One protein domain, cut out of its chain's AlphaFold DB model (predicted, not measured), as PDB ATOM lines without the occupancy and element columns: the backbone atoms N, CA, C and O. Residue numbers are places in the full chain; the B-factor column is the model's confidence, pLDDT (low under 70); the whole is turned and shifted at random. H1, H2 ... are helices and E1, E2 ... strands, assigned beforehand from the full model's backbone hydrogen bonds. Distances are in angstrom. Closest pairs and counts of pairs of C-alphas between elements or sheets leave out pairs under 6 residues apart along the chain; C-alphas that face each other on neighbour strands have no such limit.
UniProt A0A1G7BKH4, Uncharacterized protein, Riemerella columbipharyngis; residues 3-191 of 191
ATOM      1  N   ASN A   3      -3.329  32.408  -0.330       85.88
ATOM      2  CA  ASN A   3      -3.356  33.856  -0.448       85.88
ATOM      3  C   ASN A   3      -3.751  34.471   0.900       85.88
ATOM      4  O   ASN A   3      -4.546  33.895   1.647       85.88
ATOM      5  N   SER A   4      -3.171  35.621   1.211       89.00
ATOM      6  CA  SER A   4      -3.469  36.403   2.403       89.00
ATOM      7  C   SER A   4      -3.531  37.865   2.001       89.00
ATOM      8  O   SER A   4      -2.548  38.409   1.502       89.00
ATOM      9  N   THR A   5      -4.662  38.508   2.254       86.31
ATOM     10  CA  THR A   5      -4.877  39.924   1.955       86.31
ATOM     11  C   THR A   5      -5.304  40.651   3.219       86.31
ATOM     12  O   THR A   5      -6.141  40.157   3.972       86.31
ATOM     13  N   ASN A   6      -4.716  41.819   3.453       86.25
ATOM     14  CA  ASN A   6      -5.089  42.714   4.539       86.25
ATOM     15  C   ASN A   6      -5.627  44.010   3.930       86.25
ATOM     16  O   ASN A   6      -5.019  44.547   3.003       86.25
ATOM     17  N   LEU A   7      -6.765  44.476   4.433       87.00
ATOM     18  CA  LEU A   7      -7.433  45.683   3.985       87.00
ATOM     19  C   LEU A   7      -7.845  46.521   5.193       87.00
ATOM     20  O   LEU A   7      -8.590  46.064   6.062       87.00
ATOM     21  N   ILE A   8      -7.411  47.778   5.189       85.56
ATOM     22  CA  ILE A   8      -7.954  48.825   6.049       85.56
ATOM     23  C   ILE A   8      -8.661  49.813   5.131       85.56
ATOM     24  O   ILE A   8      -8.058  50.320   4.185       85.56
ATOM     25  N   GLN A   9      -9.941  50.049   5.390       85.00
ATOM     26  CA  GLN A   9     -10.745  51.004   4.646       85.00
ATOM     27  C   GLN A   9     -11.395  51.990   5.606       85.00
ATOM     28  O   GLN A   9     -12.136  51.588   6.507       85.00
ATOM     29  N   ASP A  10     -11.173  53.269   5.319       85.38
ATOM     30  CA  ASP A  10     -11.721  54.396   6.057       85.38
ATOM     31  C   ASP A  10     -12.710  55.141   5.184       85.38
ATOM     32  O   ASP A  10     -12.396  55.525   4.057       85.38
ATOM     33  N   ASN A  11     -13.900  55.373   5.720       82.69
ATOM     34  CA  ASN A  11     -14.913  56.192   5.087       82.69
ATOM     35  C   ASN A  11     -15.325  57.292   6.066       82.69
ATOM     36  O   ASN A  11     -15.675  57.011   7.213       82.69
ATOM     37  N   TYR A  12     -15.309  58.537   5.597       80.56
ATOM     38  CA  TYR A  12     -15.769  59.696   6.356       80.56
ATOM     39  C   TYR A  12     -17.124  60.143   5.816       80.56
ATOM     40  O   TYR A  12     -17.293  60.292   4.605       80.56
ATOM     41  N   GLY A  13     -18.098  60.355   6.697       73.56
ATOM     42  CA  GLY A  13     -19.435  60.765   6.280       73.56
ATOM     43  C   GLY A  13     -20.356  61.093   7.446       73.56
ATOM     44  O   GLY A  13     -19.992  60.937   8.608       73.56
ATOM     45  N   TYR A  14     -21.558  61.564   7.133       69.12
ATOM     46  CA  TYR A  14     -22.580  61.849   8.138       69.12
ATOM     47  C   TYR A  14     -23.262  60.542   8.554       69.12
ATOM     48  O   TYR A  14     -23.798  59.821   7.714       69.12
ATOM     49  N   ILE A  15     -23.187  60.219   9.846       61.97
ATOM     50  CA  ILE A  15     -23.728  58.972  10.417       61.97
ATOM     51  C   ILE A  15     -25.231  59.101  10.704       61.97
ATOM     52  O   ILE A  15     -25.954  58.109  10.667       61.97
ATOM     53  N   ASP A  16     -25.702  60.335  10.895       59.62
ATOM     54  CA  ASP A  16     -27.089  60.677  11.186       59.62
ATOM     55  C   ASP A  16     -27.643  61.632  10.116       59.62
ATOM     56  O   ASP A  16     -26.898  62.377   9.483       59.62
ATOM     57  N   GLN A  17     -28.971  61.670   9.937       56.94
ATOM     58  CA  GLN A  17     -29.661  62.613   9.031       56.94
ATOM     59  C   GLN A  17     -29.491  64.101   9.428       56.94
ATOM     60  O   GLN A  17     -30.080  64.982   8.804       56.94
ATOM     61  N   GLY A  18     -28.722  64.394  10.480       55.28
ATOM     62  CA  GLY A  18     -28.369  65.739  10.914       55.28
ATOM     63  C   GLY A  18     -26.944  66.102  10.500       55.28
ATOM     64  O   GLY A  18     -26.046  65.267  10.537       55.28
ATOM     65  N   ASN A  19     -26.723  67.379  10.172       54.53
ATOM     66  CA  ASN A  19     -25.420  68.005   9.877       54.53
ATOM     67  C   ASN A  19     -24.447  68.030  11.087       54.53
ATOM     68  O   ASN A  19     -23.690  68.979  11.285       54.53
ATOM     69  N   SER A  20     -24.473  67.012  11.942       53.41
ATOM     70  CA  SER A  20     -23.736  66.927  13.198       53.41
ATOM     71  C   SER A  20     -22.406  66.197  12.998       53.41
ATOM     72  O   SER A  20     -22.184  65.128  13.550       53.41
ATOM     73  N   GLY A  21     -21.514  66.801  12.211       58.22
ATOM     74  CA  GLY A  21     -20.112  66.386  12.090       58.22
ATOM     75  C   GLY A  21     -19.850  65.157  11.210       58.22
ATOM     76  O   GLY A  21     -20.691  64.282  11.024       58.22
ATOM     77  N   THR A  22     -18.646  65.104  10.638       66.12
ATOM     78  CA  THR A  22     -18.152  63.955   9.868       66.12
ATOM     79  C   THR A  22     -17.750  62.839  10.824       66.12
ATOM     80  O   THR A  22     -16.776  62.989  11.557       66.12
ATOM     81  N   GLY A  23     -18.469  61.724  10.819       74.06
ATOM     82  CA  GLY A  23     -18.066  60.521  11.535       74.06
ATOM     83  C   GLY A  23     -17.110  59.660  10.710       74.06
ATOM     84  O   GLY A  23     -17.102  59.716   9.477       74.06
ATOM     85  N   LEU A  24     -16.297  58.866  11.406       81.06
ATOM     86  CA  LEU A  24     -15.410  57.870  10.813       81.06
ATOM     87  C   LEU A  24     -16.072  56.496  10.893       81.06
ATOM     88  O   LEU A  24     -16.489  56.055  11.965       81.06
ATOM     89  N   PHE A  25     -16.076  55.792   9.768       81.75
ATOM     90  CA  PHE A  25     -16.307  54.359   9.697       81.75
ATOM     91  C   PHE A  25     -15.039  53.684   9.207       81.75
ATOM     92  O   PHE A  25     -14.591  53.952   8.091       81.75
ATOM     93  N   ARG A  26     -14.491  52.774  10.012       82.81
ATOM     94  CA  ARG A  26     -13.330  51.980   9.616       82.81
ATOM     95  C   ARG A  26     -13.665  50.499   9.623       82.81
ATOM     96  O   ARG A  26     -14.249  49.965  10.570       82.81
ATOM     97  N   VAL A  27     -13.239  49.837   8.555       84.44
ATOM     98  CA  VAL A  27     -13.205  48.382   8.439       84.44
ATOM     99  C   VAL A  27     -11.747  47.959   8.382       84.44
ATOM    100  O   VAL A  27     -10.998  48.420   7.527       84.44
ATOM    101  N   ASN A  28     -11.351  47.073   9.287       84.25
ATOM    102  CA  ASN A  28     -10.065  46.389   9.243       84.25
ATOM    103  C   ASN A  28     -10.337  44.894   9.083       84.25
ATOM    104  O   ASN A  28     -11.047  44.305   9.904       84.25
ATOM    105  N   GLN A  29      -9.837  44.309   8.002       84.31
ATOM    106  CA  GLN A  29     -10.157  42.950   7.601       84.31
ATOM    107  C   GLN A  29      -8.909  42.227   7.107       84.31
ATOM    108  O   GLN A  29      -8.227  42.680   6.189       84.31
ATOM    109  N   GLN A  30      -8.670  41.052   7.682       86.19
ATOM    110  CA  GLN A  30      -7.722  40.085   7.155       86.19
ATOM    111  C   GLN A  30      -8.471  38.903   6.549       86.19
ATOM    112  O   GLN A  30      -9.257  38.254   7.234       86.19
ATOM    113  N   ASP A  31      -8.151  38.591   5.296       86.50
ATOM    114  CA  ASP A  31      -8.704  37.460   4.560       86.50
ATOM    115  C   ASP A  31      -7.593  36.472   4.222       86.50
ATOM    116  O   ASP A  31      -6.559  36.832   3.656       86.50
ATOM    117  N   ILE A  32      -7.818  35.205   4.552       86.38
ATOM    118  CA  ILE A  32      -6.905  34.104   4.270       86.38
ATOM    119  C   ILE A  32      -7.668  33.073   3.452       86.38
ATOM    120  O   ILE A  32      -8.684  32.540   3.889       86.38
ATOM    121  N   SER A  33      -7.153  32.763   2.268       86.94
ATOM    122  CA  SER A  33      -7.713  31.744   1.387       86.94
ATOM    123  C   SER A  33      -6.671  30.671   1.113       86.94
ATOM    124  O   SER A  33      -5.517  30.965   0.789       86.94
ATOM    125  N   ARG A  34      -7.064  29.407   1.261       87.56
ATOM    126  CA  ARG A  34      -6.227  28.237   0.997       87.56
ATOM    127  C   ARG A  34      -6.964  27.307   0.051       87.56
ATOM    128  O   ARG A  34      -8.102  26.921   0.302       87.56
ATOM    129  N   PHE A  35      -6.274  26.931  -1.016       87.44
ATOM    130  CA  PHE A  35      -6.802  26.070  -2.063       87.44
ATOM    131  C   PHE A  35      -5.837  24.923  -2.348       87.44
ATOM    132  O   PHE A  35      -4.640  25.148  -2.572       87.44
ATOM    133  N   ILE A  36      -6.368  23.707  -2.357       87.56
ATOM    134  CA  ILE A  36      -5.671  22.490  -2.764       87.56
ATOM    135  C   ILE A  36      -6.533  21.803  -3.816       87.56
ATOM    136  O   ILE A  36      -7.731  21.626  -3.611       87.56
ATOM    137  N   ASP A  37      -5.903  21.415  -4.917       89.62
ATOM    138  CA  ASP A  37      -6.483  20.572  -5.956       89.62
ATOM    139  C   ASP A  37      -5.494  19.444  -6.235       89.62
ATOM    140  O   ASP A  37      -4.310  19.691  -6.486       89.62
ATOM    141  N   LEU A  38      -5.971  18.212  -6.109       90.50
ATOM    142  CA  LEU A  38      -5.217  16.999  -6.349       90.50
ATOM    143  C   LEU A  38      -5.998  16.140  -7.330       90.50
ATOM    144  O   LEU A  38      -7.099  15.690  -7.031       90.50
ATOM    145  N   GLN A  39      -5.402  15.878  -8.488       92.62
ATOM    146  CA  GLN A  39      -5.996  15.046  -9.525       92.62
ATOM    147  C   GLN A  39      -5.018  13.935  -9.877       92.62
ATOM    148  O   GLN A  39      -3.854  14.188 -10.188       92.62
ATOM    149  N   LEU A  40      -5.488  12.696  -9.822       94.88
ATOM    150  CA  LEU A  40      -4.729  11.515 -10.198       94.88
ATOM    151  C   LEU A  40      -5.543  10.752 -11.232       94.88
ATOM    152  O   LEU A  40      -6.710  10.451 -11.012       94.88
ATOM    153  N   THR A  41      -4.937  10.434 -12.368       94.75
ATOM    154  CA  THR A  41      -5.563   9.612 -13.407       94.75
ATOM    155  C   THR A  41      -4.571   8.555 -13.858       94.75
ATOM    156  O   THR A  41      -3.404   8.858 -14.093       94.75
ATOM    157  N   ALA A  42      -5.040   7.321 -13.989       94.25
ATOM    158  CA  ALA A  42      -4.278   6.201 -14.506       94.25
ATOM    159  C   ALA A  42      -5.050   5.548 -15.652       94.25
ATOM    160  O   ALA A  42      -6.269   5.387 -15.599       94.25
ATOM    161  N   SER A  43      -4.325   5.157 -16.690       93.25
ATOM    162  CA  SER A  43      -4.865   4.391 -17.807       93.25
ATOM    163  C   SER A  43      -3.929   3.235 -18.101       93.25
ATOM    164  O   SER A  43      -2.737   3.450 -18.322       93.25
ATOM    165  N   GLN A  44      -4.465   2.023 -18.130       93.12
ATOM    166  CA  GLN A  44      -3.720   0.820 -18.451       93.12
ATOM    167  C   GLN A  44      -4.377   0.117 -19.631       93.12
ATOM    168  O   GLN A  44      -5.550  -0.261 -19.598       93.12
ATOM    169  N   LYS A  45      -3.580  -0.125 -20.671       92.00
ATOM    170  CA  LYS A  45      -3.969  -1.012 -21.760       92.00
ATOM    171  C   LYS A  45      -3.790  -2.454 -21.280       92.00
ATOM    172  O   LYS A  45      -2.667  -2.875 -21.011       92.00
ATOM    173  N   ILE A  46      -4.893  -3.180 -21.119       87.69
ATOM    174  CA  ILE A  46      -4.893  -4.569 -20.625       87.69
ATOM    175  C   ILE A  46      -4.568  -5.527 -21.775       87.69
ATOM    176  O   ILE A  46      -3.830  -6.490 -21.614       87.69
ATOM    177  N   ALA A  47      -5.106  -5.238 -22.957       85.38
ATOM    178  CA  ALA A  47      -4.880  -6.013 -24.166       85.38
ATOM    179  C   ALA A  47      -5.001  -5.104 -25.387       85.38
ATOM    180  O   ALA A  47      -5.332  -3.924 -25.282       85.38
ATOM    181  N   ASP A  48      -4.757  -5.648 -26.577       82.38
ATOM    182  CA  ASP A  48      -4.621  -4.827 -27.778       82.38
ATOM    183  C   ASP A  48      -5.881  -3.997 -28.115       82.38
ATOM    184  O   ASP A  48      -5.782  -2.913 -28.694       82.38
ATOM    185  N   ARG A  49      -7.040  -4.480 -27.644       84.69
ATOM    186  CA  ARG A  49      -8.381  -3.902 -27.808       84.69
ATOM    187  C   ARG A  49      -8.998  -3.351 -26.515       84.69
ATOM    188  O   ARG A  49     -10.051  -2.733 -26.591       84.69
ATOM    189  N   HIS A  50      -8.369  -3.568 -25.360       90.19
ATOM    190  CA  HIS A  50      -8.973  -3.324 -24.046       90.19
ATOM    191  C   HIS A  50      -8.165  -2.308 -23.250       90.19
ATOM    192  O   HIS A  50      -6.951  -2.458 -23.085       90.19
ATOM    193  N   GLU A  51      -8.846  -1.300 -22.727       91.75
ATOM    194  CA  GLU A  51      -8.240  -0.248 -21.925       91.75
ATOM    195  C   GLU A  51      -9.097   0.034 -20.698       91.75
ATOM    196  O   GLU A  51     -10.317   0.138 -20.786       91.75
ATOM    197  N   LEU A  52      -8.438   0.144 -19.554       92.94
ATOM    198  CA  LEU A  52      -9.050   0.564 -18.309       92.94
ATOM    199  C   LEU A  52      -8.488   1.928 -17.941       92.94
ATOM    200  O   LEU A  52      -7.270   2.111 -17.906       92.94
ATOM    201  N   LYS A  53      -9.373   2.868 -17.639       95.19
ATOM    202  CA  LYS A  53      -9.036   4.204 -17.172       95.19
ATOM    203  C   LYS A  53      -9.737   4.450 -15.848       95.19
ATOM    204  O   LYS A  53     -10.912   4.147 -15.699       95.19
ATOM    205  N   ALA A  54      -9.025   5.010 -14.889       94.75
ATOM    206  CA  ALA A  54      -9.606   5.427 -13.626       94.75
ATOM    207  C   ALA A  54      -8.967   6.735 -13.178       94.75
ATOM    208  O   ALA A  54      -7.810   7.019 -13.500       94.75
ATOM    209  N   GLY A  55      -9.709   7.528 -12.422       94.31
ATOM    210  CA  GLY A  55      -9.181   8.754 -11.857       94.31
ATOM    211  C   GLY A  55      -9.892   9.152 -10.583       94.31
ATOM    212  O   GLY A  55     -11.033   8.771 -10.341       94.31
ATOM    213  N   VAL A  56      -9.185   9.920  -9.765       93.25
ATOM    214  CA  VAL A  56      -9.705  10.546  -8.555       93.25
ATOM    215  C   VAL A  56      -9.317  12.018  -8.568       93.25
ATOM    216  O   VAL A  56      -8.203  12.371  -8.961       93.25
ATOM    217  N   SER A  57     -10.232  12.882  -8.150       91.25
ATOM    218  CA  SER A  57      -9.969  14.301  -7.952       91.25
ATOM    219  C   SER A  57     -10.444  14.723  -6.574       91.25
ATOM    220  O   SER A  57     -11.521  14.328  -6.131       91.25
ATOM    221  N   TRP A  58      -9.629  15.504  -5.880       89.75
ATOM    222  CA  TRP A  58      -9.961  16.063  -4.584       89.75
ATOM    223  C   TRP A  58      -9.615  17.541  -4.560       89.75
ATOM    224  O   TRP A  58      -8.469  17.936  -4.766       89.75
ATOM    225  N   VAL A  59     -10.623  18.350  -4.260       89.44
ATOM    226  CA  VAL A  59     -10.504  19.793  -4.131       89.44
ATOM    227  C   VAL A  59     -10.883  20.182  -2.713       89.44
ATOM    228  O   VAL A  59     -11.935  19.790  -2.209       89.44
ATOM    229  N   SER A  60     -10.035  20.984  -2.080       87.12
ATOM    230  CA  SER A  60     -10.295  21.578  -0.776       87.12
ATOM    231  C   SER A  60     -10.119  23.086  -0.844       87.12
ATOM    232  O   SER A  60      -9.059  23.594  -1.219       87.12
ATOM    233  N   ASN A  61     -11.173  23.805  -0.466       85.81
ATOM    234  CA  ASN A  61     -11.145  25.250  -0.296       85.81
ATOM    235  C   ASN A  61     -11.441  25.605   1.163       85.81
ATOM    236  O   ASN A  61     -12.452  25.169   1.723       85.81
ATOM    237  N   ASN A  62     -10.558  26.401   1.756       84.00
ATOM    238  CA  ASN A  62     -10.706  26.954   3.089       84.00
ATOM    239  C   ASN A  62     -10.550  28.476   3.009       84.00
ATOM    240  O   ASN A  62      -9.536  28.977   2.518       84.00
ATOM    241  N   TYR A  63     -11.560  29.193   3.490       83.56
ATOM    242  CA  TYR A  63     -11.567  30.647   3.541       83.56
ATOM    243  C   TYR A  63     -11.824  31.105   4.969       83.56
ATOM    244  O   TYR A  63     -12.793  30.693   5.603       83.56
ATOM    245  N   GLN A  64     -10.962  31.980   5.470       82.56
ATOM    246  CA  GLN A  64     -11.025  32.477   6.834       82.56
ATOM    247  C   GLN A  64     -10.895  33.989   6.835       82.56
ATOM    248  O   GLN A  64     -10.027  34.554   6.175       82.56
ATOM    249  N   GLN A  65     -11.718  34.619   7.656       80.50
ATOM    250  CA  GLN A  65     -11.564  35.993   8.097       80.50
ATOM    251  C   GLN A  65     -11.316  35.944   9.606       80.50
ATOM    252  O   GLN A  65     -12.259  36.055  10.400       80.50
ATOM    253  N   PRO A  66     -10.066  35.665  10.024       76.62
ATOM    254  CA  PRO A  66      -9.725  35.499  11.432       76.62
ATOM    255  C   PRO A  66      -9.842  36.800  12.221       76.62
ATOM    256  O   PRO A  66      -9.855  36.743  13.444       76.62
ATOM    257  N   ASP A  67      -9.907  37.955  11.560       74.69
ATOM    258  CA  ASP A  67     -10.091  39.233  12.230       74.69
ATOM    259  C   ASP A  67     -10.768  40.224  11.276       74.69
ATOM    260  O   ASP A  67     -10.140  40.760  10.361       74.69
ATOM    261  N   ARG A  68     -12.075  40.442  11.461       82.00
ATOM    262  CA  ARG A  68     -12.815  41.529  10.817       82.00
ATOM    263  C   ARG A  68     -13.381  42.445  11.890       82.00
ATOM    264  O   ARG A  68     -14.286  42.066  12.636       82.00
ATOM    265  N   LYS A  69     -12.848  43.658  11.974       81.88
ATOM    266  CA  LYS A  69     -13.265  44.690  12.928       81.88
ATOM    267  C   LYS A  69     -13.963  45.797  12.169       81.88
ATOM    268  O   LYS A  69     -13.397  46.359  11.235       81.88
ATOM    269  N   ILE A  70     -15.169  46.120  12.603       80.56
ATOM    270  CA  ILE A  70     -15.908  47.284  12.136       80.56
ATOM    271  C   ILE A  70     -16.151  48.160  13.348       80.56
ATOM    272  O   ILE A  70     -16.657  47.680  14.368       80.56
ATOM    273  N   PHE A  71     -15.801  49.432  13.229       80.06
ATOM    274  CA  PHE A  71     -16.136  50.407  14.246       80.06
ATOM    275  C   PHE A  71     -16.516  51.747  13.630       80.06
ATOM    276  O   PHE A  71     -16.082  52.094  12.527       80.06
ATOM    277  N   SER A  72     -17.337  52.484  14.367       80.50
ATOM    278  CA  SER A  72     -17.742  53.841  14.033       80.50
ATOM    279  C   SER A  72     -17.569  54.765  15.233       80.50
ATOM    280  O   SER A  72     -17.741  54.360  16.386       80.50
ATOM    281  N   GLY A  73     -17.211  56.017  14.963       78.94
ATOM    282  CA  GLY A  73     -17.050  57.029  15.999       78.94
ATOM    283  C   GLY A  73     -16.966  58.442  15.439       78.94
ATOM    284  O   GLY A  73     -16.751  58.646  14.245       78.94
ATOM    285  N   ASN A  74     -17.131  59.416  16.328       82.25
ATOM    286  CA  ASN A  74     -17.090  60.838  15.989       82.25
ATOM    287  C   ASN A  74     -15.727  61.435  16.374       82.25
ATOM    288  O   ASN A  74     -15.275  61.177  17.491       82.25
ATOM    289  N   PRO A  75     -15.071  62.234  15.517       78.94
ATOM    290  CA  PRO A  75     -13.806  62.892  15.844       78.94
ATOM    291  C   PRO A  75     -13.916  63.781  17.086       78.94
ATOM    292  O   PRO A  75     -14.896  64.512  17.258       78.94
ATOM    293  N   VAL A  76     -12.895  63.759  17.944       77.38
ATOM    294  CA  VAL A  76     -12.831  64.576  19.164       77.38
ATOM    295  C   VAL A  76     -12.076  65.876  18.869       77.38
ATOM    296  O   VAL A  76     -10.948  66.083  19.306       77.38
ATOM    297  N   GLY A  77     -12.708  66.755  18.089       70.38
ATOM    298  CA  GLY A  77     -12.187  68.085  17.745       70.38
ATOM    299  C   GLY A  77     -11.628  68.215  16.323       70.38
ATOM    300  O   GLY A  77     -11.479  67.237  15.594       70.38
ATOM    301  N   GLN A  78     -11.339  69.453  15.913       57.97
ATOM    302  CA  GLN A  78     -10.699  69.741  14.625       57.97
ATOM    303  C   GLN A  78      -9.215  69.344  14.711       57.97
ATOM    304  O   GLN A  78      -8.493  69.885  15.542       57.97
ATOM    305  N   ASN A  79      -8.769  68.409  13.865       60.28
ATOM    306  CA  ASN A  79      -7.394  67.868  13.787       60.28
ATOM    307  C   ASN A  79      -6.968  66.895  14.900       60.28
ATOM    308  O   ASN A  79      -5.775  66.770  15.176       60.28
ATOM    309  N   SER A  80      -7.906  66.192  15.537       63.88
ATOM    310  CA  SER A  80      -7.554  65.058  16.394       63.88
ATOM    311  C   SER A  80      -7.730  63.742  15.640       63.88
ATOM    312  O   SER A  80      -8.807  63.483  15.110       63.88
ATOM    313  N   ASP A  81      -6.711  62.880  15.674       74.25
ATOM    314  CA  ASP A  81      -6.821  61.478  15.239       74.25
ATOM    315  C   ASP A  81      -7.663  60.641  16.216       74.25
ATOM    316  O   ASP A  81      -7.858  59.444  16.028       74.25
ATOM    317  N   LEU A  82      -8.149  61.247  17.300       81.25
ATOM    318  CA  LEU A  82      -8.963  60.584  18.299       81.25
ATOM    319  C   LEU A  82     -10.431  60.584  17.883       81.25
ATOM    320  O   LEU A  82     -11.001  61.617  17.523       81.25
ATOM    321  N   ILE A  83     -11.069  59.429  18.028       79.88
ATOM    322  CA  ILE A  83     -12.509  59.276  17.846       79.88
ATOM    323  C   ILE A  83     -13.171  58.881  19.161       79.88
ATOM    324  O   ILE A  83     -12.618  58.145  19.973       79.88
ATOM    325  N   SER A  84     -14.388  59.359  19.355       79.81
ATOM    326  CA  SER A  84     -15.285  58.978  20.432       79.81
ATOM    327  C   SER A  84     -16.223  57.881  19.935       79.81
ATOM    328  O   SER A  84     -16.989  58.102  18.994       79.81
ATOM    329  N   LEU A  85     -16.197  56.717  20.588       77.31
ATOM    330  CA  LEU A  85     -17.111  55.597  20.345       77.31
ATOM    331  C   LEU A  85     -18.008  55.374  21.570       77.31
ATOM    332  O   LEU A  85     -17.604  55.655  22.693       77.31
ATOM    333  N   SER A  86     -19.200  54.812  21.374       74.50
ATOM    334  CA  SER A  86     -20.077  54.398  22.478       74.50
ATOM    335  C   SER A  86     -20.271  52.884  22.470       74.50
ATOM    336  O   SER A  86     -20.728  52.332  21.466       74.50
ATOM    337  N   TYR A  87     -19.981  52.220  23.591       68.25
ATOM    338  CA  TYR A  87     -20.292  50.803  23.786       68.25
ATOM    339  C   TYR A  87     -21.805  50.585  23.935       68.25
ATOM    340  O   TYR A  87     -22.519  51.438  24.466       68.25
ATOM    341  N   GLY A  88     -22.307  49.437  23.469       56.88
ATOM    342  CA  GLY A  88     -23.732  49.076  23.561       56.88
ATOM    343  C   GLY A  88     -24.612  49.518  22.383       56.88
ATOM    344  O   GLY A  88     -25.802  49.217  22.389       56.88
ATOM    345  N   GLY A  89     -24.047  50.193  21.375       57.88
ATOM    346  CA  GLY A  89     -24.675  50.415  20.062       57.88
ATOM    347  C   GLY A  89     -24.047  49.541  18.965       57.88
ATOM    348  O   GLY A  89     -23.072  48.834  19.221       57.88
ATOM    349  N   ASN A  90     -24.530  49.639  17.719       56.47
ATOM    350  CA  ASN A  90     -23.956  48.961  16.532       56.47
ATOM    351  C   ASN A  90     -22.569  49.510  16.106       56.47
ATOM    352  O   ASN A  90     -22.158  49.364  14.958       56.47
ATOM    353  N   ASN A  91     -21.846  50.140  17.031       61.06
ATOM    354  CA  ASN A  91     -20.659  50.949  16.763       61.06
ATOM    355  C   ASN A  91     -19.351  50.167  16.932       61.06
ATOM    356  O   ASN A  91     -18.290  50.667  16.572       61.06
ATOM    357  N   LEU A  92     -19.412  48.944  17.474       66.31
ATOM    358  CA  LEU A  92     -18.287  48.016  17.516       66.31
ATOM    359  C   LEU A  92     -18.768  46.588  17.268       66.31
ATOM    360  O   LEU A  92     -19.425  45.969  18.108       66.31
ATOM    361  N   ILE A  93     -18.387  46.053  16.112       65.75
ATOM    362  CA  ILE A  93     -18.709  44.691  15.709       65.75
ATOM    363  C   ILE A  93     -17.409  44.006  15.296       65.75
ATOM    364  O   ILE A  93     -16.759  44.398  14.324       65.75
ATOM    365  N   ARG A  94     -17.035  42.953  16.027       70.75
ATOM    366  CA  ARG A  94     -15.976  42.028  15.619       70.75
ATOM    367  C   ARG A  94     -16.599  40.755  15.074       70.75
ATOM    368  O   ARG A  94     -17.427  40.113  15.723       70.75
ATOM    369  N   GLN A  95     -16.189  40.392  13.872       63.50
ATOM    370  CA  GLN A  95     -16.644  39.202  13.177       63.50
ATOM    371  C   GLN A  95     -15.449  38.302  12.919       63.50
ATOM    372  O   GLN A  95     -14.403  38.736  12.448       63.50
ATOM    373  N   TYR A  96     -15.644  37.034  13.243       68.06
ATOM    374  CA  TYR A  96     -14.764  35.952  12.861       68.06
ATOM    375  C   TYR A  96     -15.570  35.065  11.931       68.06
ATOM    376  O   TYR A  96     -16.619  34.538  12.324       68.06
ATOM    377  N   LEU A  97     -15.081  34.908  10.713       67.38
ATOM    378  CA  LEU A  97     -15.649  33.976   9.760       67.38
ATOM    379  C   LEU A  97     -14.635  32.875   9.502       67.38
ATOM    380  O   LEU A  97     -13.504  33.146   9.123       67.38
ATOM    381  N   ASP A  98     -15.047  31.633   9.697       66.75
ATOM    382  CA  ASP A  98     -14.280  30.466   9.285       66.75
ATOM    383  C   ASP A  98     -15.177  29.602   8.397       66.75
ATOM    384  O   ASP A  98     -16.104  28.931   8.861       66.75
ATOM    385  N   VAL A  99     -14.949  29.686   7.090       61.38
ATOM    386  CA  VAL A  99     -15.584  28.832   6.089       61.38
ATOM    387  C   VAL A  99     -14.630  27.681   5.818       61.38
ATOM    388  O   VAL A  99     -13.734  27.755   4.971       61.38
ATOM    389  N   ASN A 100     -14.839  26.596   6.555       62.59
ATOM    390  CA  ASN A 100     -14.000  25.422   6.462       62.59
ATOM    391  C   ASN A 100     -14.633  24.381   5.532       62.59
ATOM    392  O   ASN A 100     -15.552  23.652   5.903       62.59
ATOM    393  N   GLY A 101     -14.083  24.273   4.324       55.62
ATOM    394  CA  GLY A 101     -14.335  23.151   3.435       55.62
ATOM    395  C   GLY A 101     -15.477  23.404   2.464       55.62
ATOM    396  O   GLY A 101     -16.645  23.254   2.790       55.62
ATOM    397  N   LYS A 102     -15.124  23.678   1.212       64.56
ATOM    398  CA  LYS A 102     -15.719  22.906   0.118       64.56
ATOM    399  C   LYS A 102     -14.748  21.767  -0.143       64.56
ATOM    400  O   LYS A 102     -13.730  21.989  -0.793       64.56
ATOM    401  N   ASN A 103     -15.000  20.616   0.474       72.88
ATOM    402  CA  ASN A 103     -14.241  19.403   0.199       72.88
ATOM    403  C   ASN A 103     -15.029  18.607  -0.835       72.88
ATOM    404  O   ASN A 103     -16.016  17.959  -0.492       72.88
ATOM    405  N   TYR A 104     -14.601  18.710  -2.087       82.19
ATOM    406  CA  TYR A 104     -15.181  17.987  -3.206       82.19
ATOM    407  C   TYR A 104     -14.261  16.822  -3.548       82.19
ATOM    408  O   TYR A 104     -13.078  17.026  -3.811       82.19
ATOM    409  N   LEU A 105     -14.787  15.607  -3.511       87.69
ATOM    410  CA  LEU A 105     -14.091  14.404  -3.943       87.69
ATOM    411  C   LEU A 105     -14.881  13.807  -5.102       87.69
ATOM    412  O   LEU A 105     -16.074  13.560  -4.952       87.69
ATOM    413  N   SER A 106     -14.236  13.538  -6.230       90.56
ATOM    414  CA  SER A 106     -14.822  12.729  -7.295       90.56
ATOM    415  C   SER A 106     -13.900  11.591  -7.691       90.56
ATOM    416  O   SER A 106     -12.680  11.674  -7.563       90.56
ATOM    417  N   ALA A 107     -14.496  10.507  -8.160       91.88
ATOM    418  CA  ALA A 107     -13.784   9.364  -8.690       91.88
ATOM    419  C   ALA A 107     -14.543   8.816  -9.890       91.88
ATOM    420  O   ALA A 107     -15.773   8.810  -9.897       91.88
ATOM    421  N   PHE A 108     -13.807   8.335 -10.882       95.00
ATOM    422  CA  PHE A 108     -14.384   7.645 -12.022       95.00
ATOM    423  C   PHE A 108     -13.593   6.399 -12.385       95.00
ATOM    424  O   PHE A 108     -12.380   6.319 -12.165       95.00
ATOM    425  N   ALA A 109     -14.290   5.447 -12.990       92.56
ATOM    426  CA  ALA A 109     -13.694   4.297 -13.644       92.56
ATOM    427  C   ALA A 109     -14.411   4.056 -14.971       92.56
ATOM    428  O   ALA A 109     -15.635   3.986 -15.019       92.56
ATOM    429  N   GLU A 110     -13.644   3.920 -16.041       93.69
ATOM    430  CA  GLU A 110     -14.120   3.699 -17.398       93.69
ATOM    431  C   GLU A 110     -13.362   2.522 -18.015       93.69
ATOM    432  O   GLU A 110     -12.133   2.449 -17.991       93.69
ATOM    433  N   TYR A 111     -14.109   1.597 -18.599       91.12
ATOM    434  CA  TYR A 111     -13.595   0.496 -19.385       91.12
ATOM    435  C   TYR A 111     -13.931   0.712 -20.855       91.12
ATOM    436  O   TYR A 111     -15.085   0.944 -21.217       91.12
ATOM    437  N   LYS A 112     -12.919   0.607 -21.710       91.88
ATOM    438  CA  LYS A 112     -13.033   0.793 -23.152       91.88
ATOM    439  C   LYS A 112     -12.699  -0.493 -23.885       91.88
ATOM    440  O   LYS A 112     -11.652  -1.105 -23.653       91.88
ATOM    441  N   VAL A 113     -13.559  -0.860 -24.829       90.00
ATOM    442  CA  VAL A 113     -13.335  -1.961 -25.762       90.00
ATOM    443  C   VAL A 113     -13.386  -1.455 -27.196       90.00
ATOM    444  O   VAL A 113     -14.322  -0.778 -27.618       90.00
ATOM    445  N   ARG A 114     -12.353  -1.794 -27.960       88.44
ATOM    446  CA  ARG A 114     -12.241  -1.474 -29.380       88.44
ATOM    447  C   ARG A 114     -12.699  -2.674 -30.198       88.44
ATOM    448  O   ARG A 114     -12.112  -3.756 -30.117       88.44
ATOM    449  N   LEU A 115     -13.780  -2.487 -30.939       80.50
ATOM    450  CA  LEU A 115     -14.438  -3.502 -31.749       80.50
ATOM    451  C   LEU A 115     -13.944  -3.421 -33.203       80.50
ATOM    452  O   LEU A 115     -13.417  -2.399 -33.642       80.50
ATOM    453  N   ASP A 116     -14.133  -4.526 -33.929       72.75
ATOM    454  CA  ASP A 116     -13.681  -4.747 -35.312       72.75
ATOM    455  C   ASP A 116     -12.149  -4.912 -35.477       72.75
ATOM    456  O   ASP A 116     -11.380  -4.899 -34.511       72.75
ATOM    457  N   ASN A 117     -11.689  -5.206 -36.690       70.00
ATOM    458  CA  ASN A 117     -10.282  -5.390 -37.025       70.00
ATOM    459  C   ASN A 117      -9.612  -4.052 -37.352       70.00
ATOM    460  O   ASN A 117     -10.224  -3.145 -37.912       70.00
ATOM    461  N   LYS A 118      -8.319  -3.935 -37.008       64.06
ATOM    462  CA  LYS A 118      -7.496  -2.780 -37.392       64.06
ATOM    463  C   LYS A 118      -7.585  -2.623 -38.909       64.06
ATOM    464  O   LYS A 118      -7.131  -3.497 -39.644       64.06
ATOM    465  N   ASN A 119      -8.169  -1.521 -39.365       62.97
ATOM    466  CA  ASN A 119      -8.279  -1.240 -40.791       62.97
ATOM    467  C   ASN A 119      -6.878  -0.911 -41.364       62.97
ATOM    468  O   ASN A 119      -5.928  -0.730 -40.594       62.97
ATOM    469  N   ASN A 120      -6.730  -0.737 -42.684       60.00
ATOM    470  CA  ASN A 120      -5.444  -0.422 -43.350       60.00
ATOM    471  C   ASN A 120      -4.683   0.805 -42.776       60.00
ATOM    472  O   ASN A 120      -3.520   1.025 -43.102       60.00
ATOM    473  N   ARG A 121      -5.313   1.596 -41.894       63.31
ATOM    474  CA  ARG A 121      -4.735   2.740 -41.165       63.31
ATOM    475  C   ARG A 121      -4.372   2.454 -39.692       63.31
ATOM    476  O   ARG A 121      -4.166   3.397 -38.937       63.31
ATOM    477  N   LYS A 122      -4.299   1.185 -39.261       62.84
ATOM    478  CA  LYS A 122      -3.962   0.747 -37.881       62.84
ATOM    479  C   LYS A 122      -4.899   1.266 -36.769       62.84
ATOM    480  O   LYS A 122      -4.530   1.223 -35.598       62.84
ATOM    481  N   SER A 123      -6.107   1.707 -37.117       63.88
ATOM    482  CA  SER A 123      -7.135   2.190 -36.184       63.88
ATOM    483  C   SER A 123      -8.316   1.216 -36.123       63.88
ATOM    484  O   SER A 123      -8.654   0.600 -37.138       63.88
ATOM    485  N   TYR A 124      -8.916   1.070 -34.939       71.69
ATOM    486  CA  TYR A 124     -10.167   0.338 -34.744       71.69
ATOM    487  C   TYR A 124     -11.349   1.262 -35.077       71.69
ATOM    488  O   TYR A 124     -11.388   2.377 -34.557       71.69
ATOM    489  N   PRO A 125     -12.294   0.850 -35.938       74.81
ATOM    490  CA  PRO A 125     -13.375   1.719 -36.403       74.81
ATOM    491  C   PRO A 125     -14.500   1.928 -35.379       74.81
ATOM    492  O   PRO A 125     -15.246   2.894 -35.513       74.81
ATOM    493  N   VAL A 126     -14.628   1.065 -34.363       80.44
ATOM    494  CA  VAL A 126     -15.667   1.172 -33.328       80.44
ATOM    495  C   VAL A 126     -15.029   1.096 -31.937       80.44
ATOM    496  O   VAL A 126     -14.293   0.159 -31.637       80.44
ATOM    497  N   GLU A 127     -15.325   2.064 -31.070       83.31
ATOM    498  CA  GLU A 127     -14.934   2.078 -29.652       83.31
ATOM    499  C   GLU A 127     -16.204   2.163 -28.799       83.31
ATOM    500  O   GLU A 127     -17.044   3.032 -29.017       83.31
ATOM    501  N   LEU A 128     -16.351   1.241 -27.848       87.00
ATOM    502  CA  LEU A 128     -17.415   1.252 -26.849       87.00
ATOM    503  C   LEU A 128     -16.782   1.518 -25.483       87.00
ATOM    504  O   LEU A 128     -15.858   0.804 -25.085       87.00
ATOM    505  N   SER A 129     -17.284   2.520 -24.764       88.00
ATOM    506  CA  SER A 129     -16.885   2.816 -23.389       88.00
ATOM    507  C   SER A 129     -18.048   2.599 -22.425       88.00
ATOM    508  O   SER A 129     -19.198   2.921 -22.719       88.00
ATOM    509  N   LEU A 130     -17.739   2.021 -21.270       90.81
ATOM    510  CA  LEU A 130     -18.658   1.856 -20.155       90.81
ATOM    511  C   LEU A 130     -17.958   2.359 -18.899       90.81
ATOM    512  O   LEU A 130     -16.865   1.892 -18.583       90.81
ATOM    513  N   GLY A 131     -18.575   3.287 -18.179       89.50
ATOM    514  CA  GLY A 131     -17.968   3.870 -16.991       89.50
ATOM    515  C   GLY A 131     -18.970   4.240 -15.912       89.50
ATOM    516  O   GLY A 131     -20.180   4.246 -16.137       89.50
ATOM    517  N   TYR A 132     -18.430   4.516 -14.731       91.00
ATOM    518  CA  TYR A 132     -19.153   4.996 -13.565       91.00
ATOM    519  C   TYR A 132     -18.422   6.190 -12.955       91.00
ATOM    520  O   TYR A 132     -17.210   6.121 -12.733       91.00
ATOM    521  N   ASP A 133     -19.189   7.229 -12.626       91.56
ATOM    522  CA  ASP A 133     -18.717   8.460 -11.998       91.56
ATOM    523  C   ASP A 133     -19.394   8.631 -10.634       91.56
ATOM    524  O   ASP A 133     -20.620   8.585 -10.517       91.56
ATOM    525  N   GLY A 134     -18.592   8.850  -9.595       89.88
ATOM    526  CA  GLY A 134     -19.054   9.136  -8.242       89.88
ATOM    527  C   GLY A 134     -18.490  10.455  -7.727       89.88
ATOM    528  O   GLY A 134     -17.340  10.801  -8.006       89.88
ATOM    529  N   PHE A 135     -19.281  11.188  -6.943       91.06
ATOM    530  CA  PHE A 135     -18.822  12.396  -6.260       91.06
ATOM    531  C   PHE A 135     -19.382  12.502  -4.839       91.06
ATOM    532  O   PHE A 135     -20.443  11.967  -4.521       91.06
ATOM    533  N   MET A 136     -18.654  13.214  -3.986       85.56
ATOM    534  CA  MET A 136     -19.024  13.552  -2.620       85.56
ATOM    535  C   MET A 136     -18.648  15.011  -2.355       85.56
ATOM    536  O   MET A 136     -17.546  15.448  -2.686       85.56
ATOM    537  N   ASP A 137     -19.556  15.750  -1.728       83.94
ATOM    538  CA  ASP A 137     -19.357  17.140  -1.325       83.94
ATOM    539  C   ASP A 137     -19.694  17.281   0.157       83.94
ATOM    540  O   ASP A 137     -20.718  16.775   0.615       83.94
ATOM    541  N   ARG A 138     -18.820  17.946   0.912       80.38
ATOM    542  CA  ARG A 138     -19.036  18.235   2.331       80.38
ATOM    543  C   ARG A 138     -18.681  19.678   2.631       80.38
ATOM    544  O   ARG A 138     -17.564  20.110   2.312       80.38
ATOM    545  N   ARG A 139     -19.598  20.392   3.303       76.25
ATOM    546  CA  ARG A 139     -19.441  21.820   3.594       76.25
ATOM    547  C   ARG A 139     -19.675  22.163   5.061       76.25
ATOM    548  O   ARG A 139     -20.663  21.756   5.665       76.25
ATOM    549  N   SER A 140     -18.769  22.948   5.645       76.94
ATOM    550  CA  SER A 140     -18.920  23.464   7.010       76.94
ATOM    551  C   SER A 140     -18.646  24.963   7.062       76.94
ATOM    552  O   SER A 140     -17.647  25.463   6.549       76.94
ATOM    553  N   ILE A 141     -19.556  25.703   7.683       73.69
ATOM    554  CA  ILE A 141     -19.459  27.150   7.847       73.69
ATOM    555  C   ILE A 141     -19.602  27.456   9.333       73.69
ATOM    556  O   ILE A 141     -20.571  27.063   9.982       73.69
ATOM    557  N   SER A 142     -18.633  28.180   9.880       77.19
ATOM    558  CA  SER A 142     -18.649  28.654  11.258       77.19
ATOM    559  C   SER A 142     -18.578  30.174  11.287       77.19
ATOM    560  O   SER A 142     -17.649  30.784  10.761       77.19
ATOM    561  N   TYR A 143     -19.546  30.789  11.960       72.12
ATOM    562  CA  TYR A 143     -19.571  32.229  12.202       72.12
ATOM    563  C   TYR A 143     -19.463  32.507  13.696       72.12
ATOM    564  O   TYR A 143     -20.157  31.891  14.510       72.12
ATOM    565  N   ARG A 144     -18.621  33.469  14.075       75.31
ATOM    566  CA  ARG A 144     -18.555  33.982  15.443       75.31
ATOM    567  C   ARG A 144     -18.650  35.500  15.445       75.31
ATOM    568  O   ARG A 144     -17.846  36.189  14.825       75.31
ATOM    569  N   PHE A 145     -19.606  36.000  16.216       70.31
ATOM    570  CA  PHE A 145     -19.809  37.424  16.449       70.31
ATOM    571  C   PHE A 145     -19.379  37.762  17.869       70.31
ATOM    572  O   PHE A 145     -19.737  37.054  18.816       70.31
ATOM    573  N   ILE A 146     -18.623  38.844  17.994       72.19
ATOM    574  CA  ILE A 146     -18.303  39.476  19.264       72.19
ATOM    575  C   ILE A 146     -18.751  40.927  19.149       72.19
ATOM    576  O   ILE A 146     -18.312  41.662  18.263       72.19
ATOM    577  N   TYR A 147     -19.667  41.321  20.019       67.00
ATOM    578  CA  TYR A 147     -20.254  42.653  20.015       67.00
ATOM    579  C   TYR A 147     -20.274  43.211  21.424       67.00
ATOM    580  O   TYR A 147     -20.253  42.472  22.417       67.00
ATOM    581  N   SER A 148     -20.312  44.538  21.491       66.00
ATOM    582  CA  SER A 148     -20.352  45.224  22.760       66.00
ATOM    583  C   SER A 148     -21.789  45.387  23.272       66.00
ATOM    584  O   SER A 148     -22.575  46.085  22.640       66.00
ATOM    585  N   VAL A 149     -22.131  44.787  24.413       63.97
ATOM    586  CA  VAL A 149     -23.348  45.039  25.202       63.97
ATOM    587  C   VAL A 149     -23.105  45.952  26.391       63.97
ATOM    588  O   VAL A 149     -22.178  45.729  27.142       63.97
ATOM    589  N   TYR A 150     -23.967  46.937  26.614       63.50
ATOM    590  CA  TYR A 150     -23.892  47.798  27.793       63.50
ATOM    591  C   TYR A 150     -24.205  47.028  29.090       63.50
ATOM    592  O   TYR A 150     -25.174  46.270  29.147       63.50
ATOM    593  N   ASN A 151     -23.410  47.246  30.144       62.94
ATOM    594  CA  ASN A 151     -23.733  46.767  31.485       62.94
ATOM    595  C   ASN A 151     -24.630  47.802  32.178       62.94
ATOM    596  O   ASN A 151     -24.183  48.900  32.498       62.94
ATOM    597  N   ILE A 152     -25.887  47.451  32.441       61.00
ATOM    598  CA  ILE A 152     -26.877  48.351  33.054       61.00
ATOM    599  C   ILE A 152     -26.497  48.873  34.448       61.00
ATOM    600  O   ILE A 152     -27.059  49.872  34.882       61.00
ATOM    601  N   ASN A 153     -25.530  48.238  35.115       63.22
ATOM    602  CA  ASN A 153     -25.033  48.633  36.433       63.22
ATOM    603  C   ASN A 153     -23.746  49.479  36.371       63.22
ATOM    604  O   ASN A 153     -23.162  49.773  37.412       63.22
ATOM    605  N   SER A 154     -23.269  49.829  35.171       62.91
ATOM    606  CA  SER A 154     -22.082  50.673  34.976       62.91
ATOM    607  C   SER A 154     -22.447  52.157  34.866       62.91
ATOM    608  O   SER A 154     -23.583  52.503  34.540       62.91
ATOM    609  N   ASN A 155     -21.502  53.049  35.182       66.19
ATOM    610  CA  ASN A 155     -21.733  54.490  35.118       66.19
ATOM    611  C   ASN A 155     -21.929  54.920  33.652       66.19
ATOM    612  O   ASN A 155     -21.185  54.500  32.767       66.19
ATOM    613  N   LEU A 156     -22.906  55.792  33.382       63.78
ATOM    614  CA  LEU A 156     -23.208  56.287  32.030       63.78
ATOM    615  C   LEU A 156     -22.009  56.989  31.369       63.78
ATOM    616  O   LEU A 156     -21.900  56.982  30.143       63.78
ATOM    617  N   ALA A 157     -21.107  57.564  32.169       64.50
ATOM    618  CA  ALA A 157     -19.868  58.180  31.696       64.50
ATOM    619  C   ALA A 157     -18.861  57.166  31.116       64.50
ATOM    620  O   ALA A 157     -18.111  57.519  30.211       64.50
ATOM    621  N   ASP A 158     -18.895  55.902  31.552       65.31
ATOM    622  CA  ASP A 158     -17.985  54.845  31.079       65.31
ATOM    623  C   ASP A 158     -18.438  54.235  29.737       65.31
ATOM    624  O   ASP A 158     -17.760  53.387  29.151       65.31
ATOM    625  N   ARG A 159     -19.601  54.666  29.224       69.25
ATOM    626  CA  ARG A 159     -20.174  54.188  27.959       69.25
ATOM    627  C   ARG A 159     -19.421  54.719  26.744       69.25
ATOM    628  O   ARG A 159     -19.331  54.021  25.733       69.25
ATOM    629  N   THR A 160     -18.934  55.952  26.831       73.69
ATOM    630  CA  THR A 160     -18.257  56.640  25.735       73.69
ATOM    631  C   THR A 160     -16.760  56.599  25.975       73.69
ATOM    632  O   THR A 160     -16.293  57.085  27.001       73.69
ATOM    633  N   VAL A 161     -16.000  56.057  25.027       74.88
ATOM    634  CA  VAL A 161     -14.538  56.041  25.116       74.88
ATOM    635  C   VAL A 161     -13.913  56.780  23.951       74.88
ATOM    636  O   VAL A 161     -14.351  56.664  22.806       74.88
ATOM    637  N   VAL A 162     -12.869  57.537  24.266       79.81
ATOM    638  CA  VAL A 162     -12.028  58.204  23.279       79.81
ATOM    639  C   VAL A 162     -10.856  57.288  22.964       79.81
ATOM    640  O   VAL A 162     -10.148  56.837  23.863       79.81
ATOM    641  N   ILE A 163     -10.682  56.983  21.687       77.62
ATOM    642  CA  ILE A 163      -9.727  55.999  21.188       77.62
ATOM    643  C   ILE A 163      -8.945  56.575  20.016       77.62
ATOM    644  O   ILE A 163      -9.458  57.385  19.248       77.62
ATOM    645  N   ASN A 164      -7.720  56.094  19.840       83.06
ATOM    646  CA  ASN A 164      -7.008  56.253  18.583       83.06
ATOM    647  C   ASN A 164      -7.369  55.056  17.668       83.06
ATOM    648  O   ASN A 164      -7.133  53.910  18.068       83.06
ATOM    649  N   PRO A 165      -7.926  55.286  16.463       75.50
ATOM    650  CA  PRO A 165      -8.394  54.252  15.541       75.50
ATOM    651  C   PRO A 165      -7.280  53.326  15.022       75.50
ATOM    652  O   PRO A 165      -7.589  52.244  14.514       75.50
ATOM    653  N   ASP A 166      -6.007  53.691  15.192       79.50
ATOM    654  CA  ASP A 166      -4.840  52.869  14.856       79.50
ATOM    655  C   ASP A 166      -4.393  51.952  16.011       79.50
ATOM    656  O   ASP A 166      -3.752  50.928  15.774       79.50
ATOM    657  N   THR A 167      -4.755  52.250  17.268       77.62
ATOM    658  CA  THR A 167      -4.311  51.495  18.467       77.62
ATOM    659  C   THR A 167      -5.460  50.955  19.327       77.62
ATOM    660  O   THR A 167      -5.363  50.796  20.544       77.62
ATOM    661  N   LEU A 168      -6.561  50.582  18.678       72.12
ATOM    662  CA  LEU A 168      -7.799  50.134  19.329       72.12
ATOM    663  C   LEU A 168      -7.710  48.863  20.150       72.12
ATOM    664  O   LEU A 168      -8.514  48.652  21.057       72.12
ATOM    665  N   GLN A 169      -6.769  47.991  19.802       71.00
ATOM    666  CA  GLN A 169      -6.667  46.674  20.411       71.00
ATOM    667  C   GLN A 169      -6.415  46.789  21.919       71.00
ATOM    668  O   GLN A 169      -7.139  46.178  22.698       71.00
ATOM    669  N   THR A 170      -5.495  47.665  22.323       71.81
ATOM    670  CA  THR A 170      -5.131  47.880  23.727       71.81
ATOM    671  C   THR A 170      -6.316  48.361  24.562       71.81
ATOM    672  O   THR A 170      -6.530  47.867  25.666       71.81
ATOM    673  N   VAL A 171      -7.118  49.289  24.029       72.38
ATOM    674  CA  VAL A 171      -8.282  49.828  24.747       72.38
ATOM    675  C   VAL A 171      -9.376  48.771  24.878       72.38
ATOM    676  O   VAL A 171      -9.967  48.626  25.942       72.38
ATOM    677  N   PHE A 172      -9.628  47.980  23.831       70.69
ATOM    678  CA  PHE A 172     -10.634  46.919  23.904       70.69
ATOM    679  C   PHE A 172     -10.224  45.771  24.823       70.69
ATOM    680  O   PHE A 172     -11.079  45.256  25.539       70.69
ATOM    681  N   ASP A 173      -8.944  45.407  24.856       72.56
ATOM    682  CA  ASP A 173      -8.445  44.369  25.761       72.56
ATOM    683  C   ASP A 173      -8.557  44.810  27.228       72.56
ATOM    684  O   ASP A 173      -8.984  44.033  28.085       72.56
ATOM    685  N   GLN A 174      -8.276  46.084  27.516       70.50
ATOM    686  CA  GLN A 174      -8.482  46.674  28.842       70.50
ATOM    687  C   GLN A 174      -9.968  46.734  29.233       70.50
ATOM    688  O   GLN A 174     -10.316  46.412  30.371       70.50
ATOM    689  N   SER A 175     -10.853  47.109  28.303       67.50
ATOM    690  CA  SER A 175     -12.302  47.136  28.540       67.50
ATOM    691  C   SER A 175     -12.862  45.734  28.804       67.50
ATOM    692  O   SER A 175     -13.604  45.546  29.769       67.50
ATOM    693  N   ALA A 176     -12.424  44.732  28.034       65.44
ATOM    694  CA  ALA A 176     -12.820  43.336  28.213       65.44
ATOM    695  C   ALA A 176     -12.413  42.778  29.590       65.44
ATOM    696  O   ALA A 176     -13.190  42.063  30.222       65.44
ATOM    697  N   GLN A 177     -11.223  43.137  30.086       64.12
ATOM    698  CA  GLN A 177     -10.747  42.742  31.419       64.12
ATOM    699  C   GLN A 177     -11.504  43.438  32.559       64.12
ATOM    700  O   GLN A 177     -11.689  42.853  33.625       64.12
ATOM    701  N   LYS A 178     -11.992  44.666  32.347       61.91
ATOM    702  CA  LYS A 178     -12.759  45.447  33.335       61.91
ATOM    703  C   LYS A 178     -14.233  45.021  33.465       61.91
ATOM    704  O   LYS A 178     -15.052  45.825  33.903       61.91
ATOM    705  N   TRP A 179     -14.589  43.790  33.081       50.97
ATOM    706  CA  TRP A 179     -15.973  43.276  33.006       50.97
ATOM    707  C   TRP A 179     -16.907  44.086  32.109       50.97
ATOM    708  O   TRP A 179     -18.124  43.878  32.093       50.97
ATOM    709  N   HIS A 180     -16.330  44.977  31.312       54.81
ATOM    710  CA  HIS A 180     -17.052  45.678  30.295       54.81
ATOM    711  C   HIS A 180     -16.938  44.855  29.012       54.81
ATOM    712  O   HIS A 180     -16.047  45.024  28.188       54.81
ATOM    713  N   ILE A 181     -17.966  44.027  28.820       59.84
ATOM    714  CA  ILE A 181     -18.607  43.949  27.515       59.84
ATOM    715  C   ILE A 181     -17.890  43.057  26.473       59.84
ATOM    716  O   ILE A 181     -17.252  43.564  25.561       59.84
ATOM    717  N   LEU A 182     -18.109  41.734  26.501       55.22
ATOM    718  CA  LEU A 182     -18.008  40.882  25.300       55.22
ATOM    719  C   LEU A 182     -18.990  39.704  25.400       55.22
ATOM    720  O   LEU A 182     -18.756  38.749  26.139       55.22
ATOM    721  N   LEU A 183     -20.086  39.742  24.636       54.34
ATOM    722  CA  LEU A 183     -20.898  38.546  24.398       54.34
ATOM    723  C   LEU A 183     -20.404  37.860  23.127       54.34
ATOM    724  O   LEU A 183     -20.361  38.456  22.051       54.34
ATOM    725  N   GLN A 184     -20.034  36.588  23.265       59.62
ATOM    726  CA  GLN A 184     -19.599  35.746  22.160       59.62
ATOM    727  C   GLN A 184     -20.738  34.813  21.758       59.62
ATOM    728  O   GLN A 184     -21.179  33.983  22.550       59.62
ATOM    729  N   ARG A 185     -21.172  34.888  20.497       55.28
ATOM    730  CA  ARG A 185     -22.100  33.905  19.920       55.28
ATOM    731  C   ARG A 185     -21.419  33.177  18.772       55.28
ATOM    732  O   ARG A 185     -20.917  33.817  17.849       55.28
ATOM    733  N   ARG A 186     -21.400  31.843  18.835       63.56
ATOM    734  CA  ARG A 186     -20.871  30.970  17.780       63.56
ATOM    735  C   ARG A 186     -22.029  30.222  17.133       63.56
ATOM    736  O   ARG A 186     -22.829  29.609  17.833       63.56
ATOM    737  N   LEU A 187     -22.131  30.320  15.817       62.28
ATOM    738  CA  LEU A 187     -23.119  29.623  15.007       62.28
ATOM    739  C   LEU A 187     -22.381  28.635  14.109       62.28
ATOM    740  O   LEU A 187     -21.400  28.998  13.455       62.28
ATOM    741  N   TYR A 188     -22.857  27.396  14.104       64.06
ATOM    742  CA  TYR A 188     -22.338  26.318  13.278       64.06
ATOM    743  C   TYR A 188     -23.401  25.941  12.255       64.06
ATOM    744  O   TYR A 188     -24.544  25.676  12.625       64.06
ATOM    745  N   PHE A 189     -23.013  25.901  10.988       56.16
ATOM    746  CA  PHE A 189     -23.850  25.436   9.894       56.16
ATOM    747  C   PHE A 189     -23.081  24.336   9.158       56.16
ATOM    748  O   PHE A 189     -21.994  24.583   8.638       56.16
ATOM    749  N   GLY A 190     -23.615  23.116   9.154       49.91
ATOM    750  CA  GLY A 190     -23.054  21.982   8.417       49.91
ATOM    751  C   GLY A 190     -24.100  21.414   7.467       49.91
ATOM    752  O   GLY A 190     -25.246  21.239   7.882       49.91
ATOM    753  N   ILE A 191     -23.700  21.162   6.218       52.81
ATOM    754  CA  ILE A 191     -24.478  20.427   5.209       52.81
ATOM    755  C   ILE A 191     -23.569  19.348   4.622       52.81
ATOM    756  O   ILE A 191     -22.427  19.686   4.215       52.81
TER     757      ILE A 191
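What this domain is: This is residues 3 to 191 of the 191 residues of an uncharacterized protein of Riemerella columbipharyngis (UniProt A0A1G7BKH4). The model is a long, narrow, twisted ribbon of four very long antiparallel strands, E2, E3, E5 and E6, side by side, with a small head of E4, E7, H1 and H2 at one end. The shorter strands E1 and E8 line its two edges toward the head end, and the loop of residues 116 to 125 lies at the far end. The printed part has 189 residues, with two named helices and eight named strands; along the chain E1 to E6 come first, then H1, E7, H2 and E8; the class is mostly strand, and the eight strands form one branched sheet in which the neighbour pairs, E1 and E2, E2 and E3, E3 and E4, E3 and E5, E4 and E7, E5 and E6, E6 and E8, are antiparallel. The whole is extended, a rod spanning 94 by 33 by 29 A, with a radius of gyration of the C-alphas of 29.5 A.

Where its parts are: Find C-alpha 3 at (-3.356, 33.856, -0.448); from there E1, residues 3 to 13, runs 32.1 A. E2, residues 23 to 47, runs 76.6 A to C-alpha 47 at (-4.880, -6.013, -24.166), and E3, residues 50 to 75, returns over 77.5 A. Next come E4, residues 83 to 86, then E5, residues 92 to 115, 71.4 A, and E6, residues 126 to 147, 67.7 A. H1, residues 156 to 159, is followed by E7, residues 160 to 163, across a tight link with 0 residues between them. H2, residues 168 to 177, measures 14.5 A, and E8, residues 183 to 190, runs 23.1 A to C-alpha 190 at (-23.054, 21.982, 8.417).

How they stand to each other: Start with E1 and E2, a hairpin, where N 5 and O 31 are 2.9 A apart. E1 to E4 form a meander, each strand the antiparallel neighbour of the one before. E2 and E3 are a hairpin at 176 degrees, with N 38 and O 58 at 2.8 A. E3 has three neighbours: E2 on one side, E4 and E5 on the other side, with N 84 and O 74 at 2.8 A and N 57 and O 106 at 2.8 A. E5 and E6 form a hairpin, with N 111 and O 130 at 2.8 A. Edge strand E8 pairs with E6, N 187 and O 143 at 2.8 A, and edge strand E7 with E4, N 85 and O 161 at 2.9 A. H2 only grazes the sheet, with its residues 168 to 175; its closest C-alpha pair with E7 is Ile 163 and Val 171, 7.3 A. H1 is only just not on the sheet, with 4 pairs of C-alphas within 10 A. In H2 every O i to N i+4 pair is within hydrogen-bond range; H1 is too short for one.

The domain as a whole: Look at the C-alphas of Asn 120 and Asn 155, the two farthest apart, at 97.1 A. The printed part has no cut, and no link is long. Mean pLDDT of the printed part is 75.9; 63 residues are under 70, among them 147 to 159 and 175 to 191.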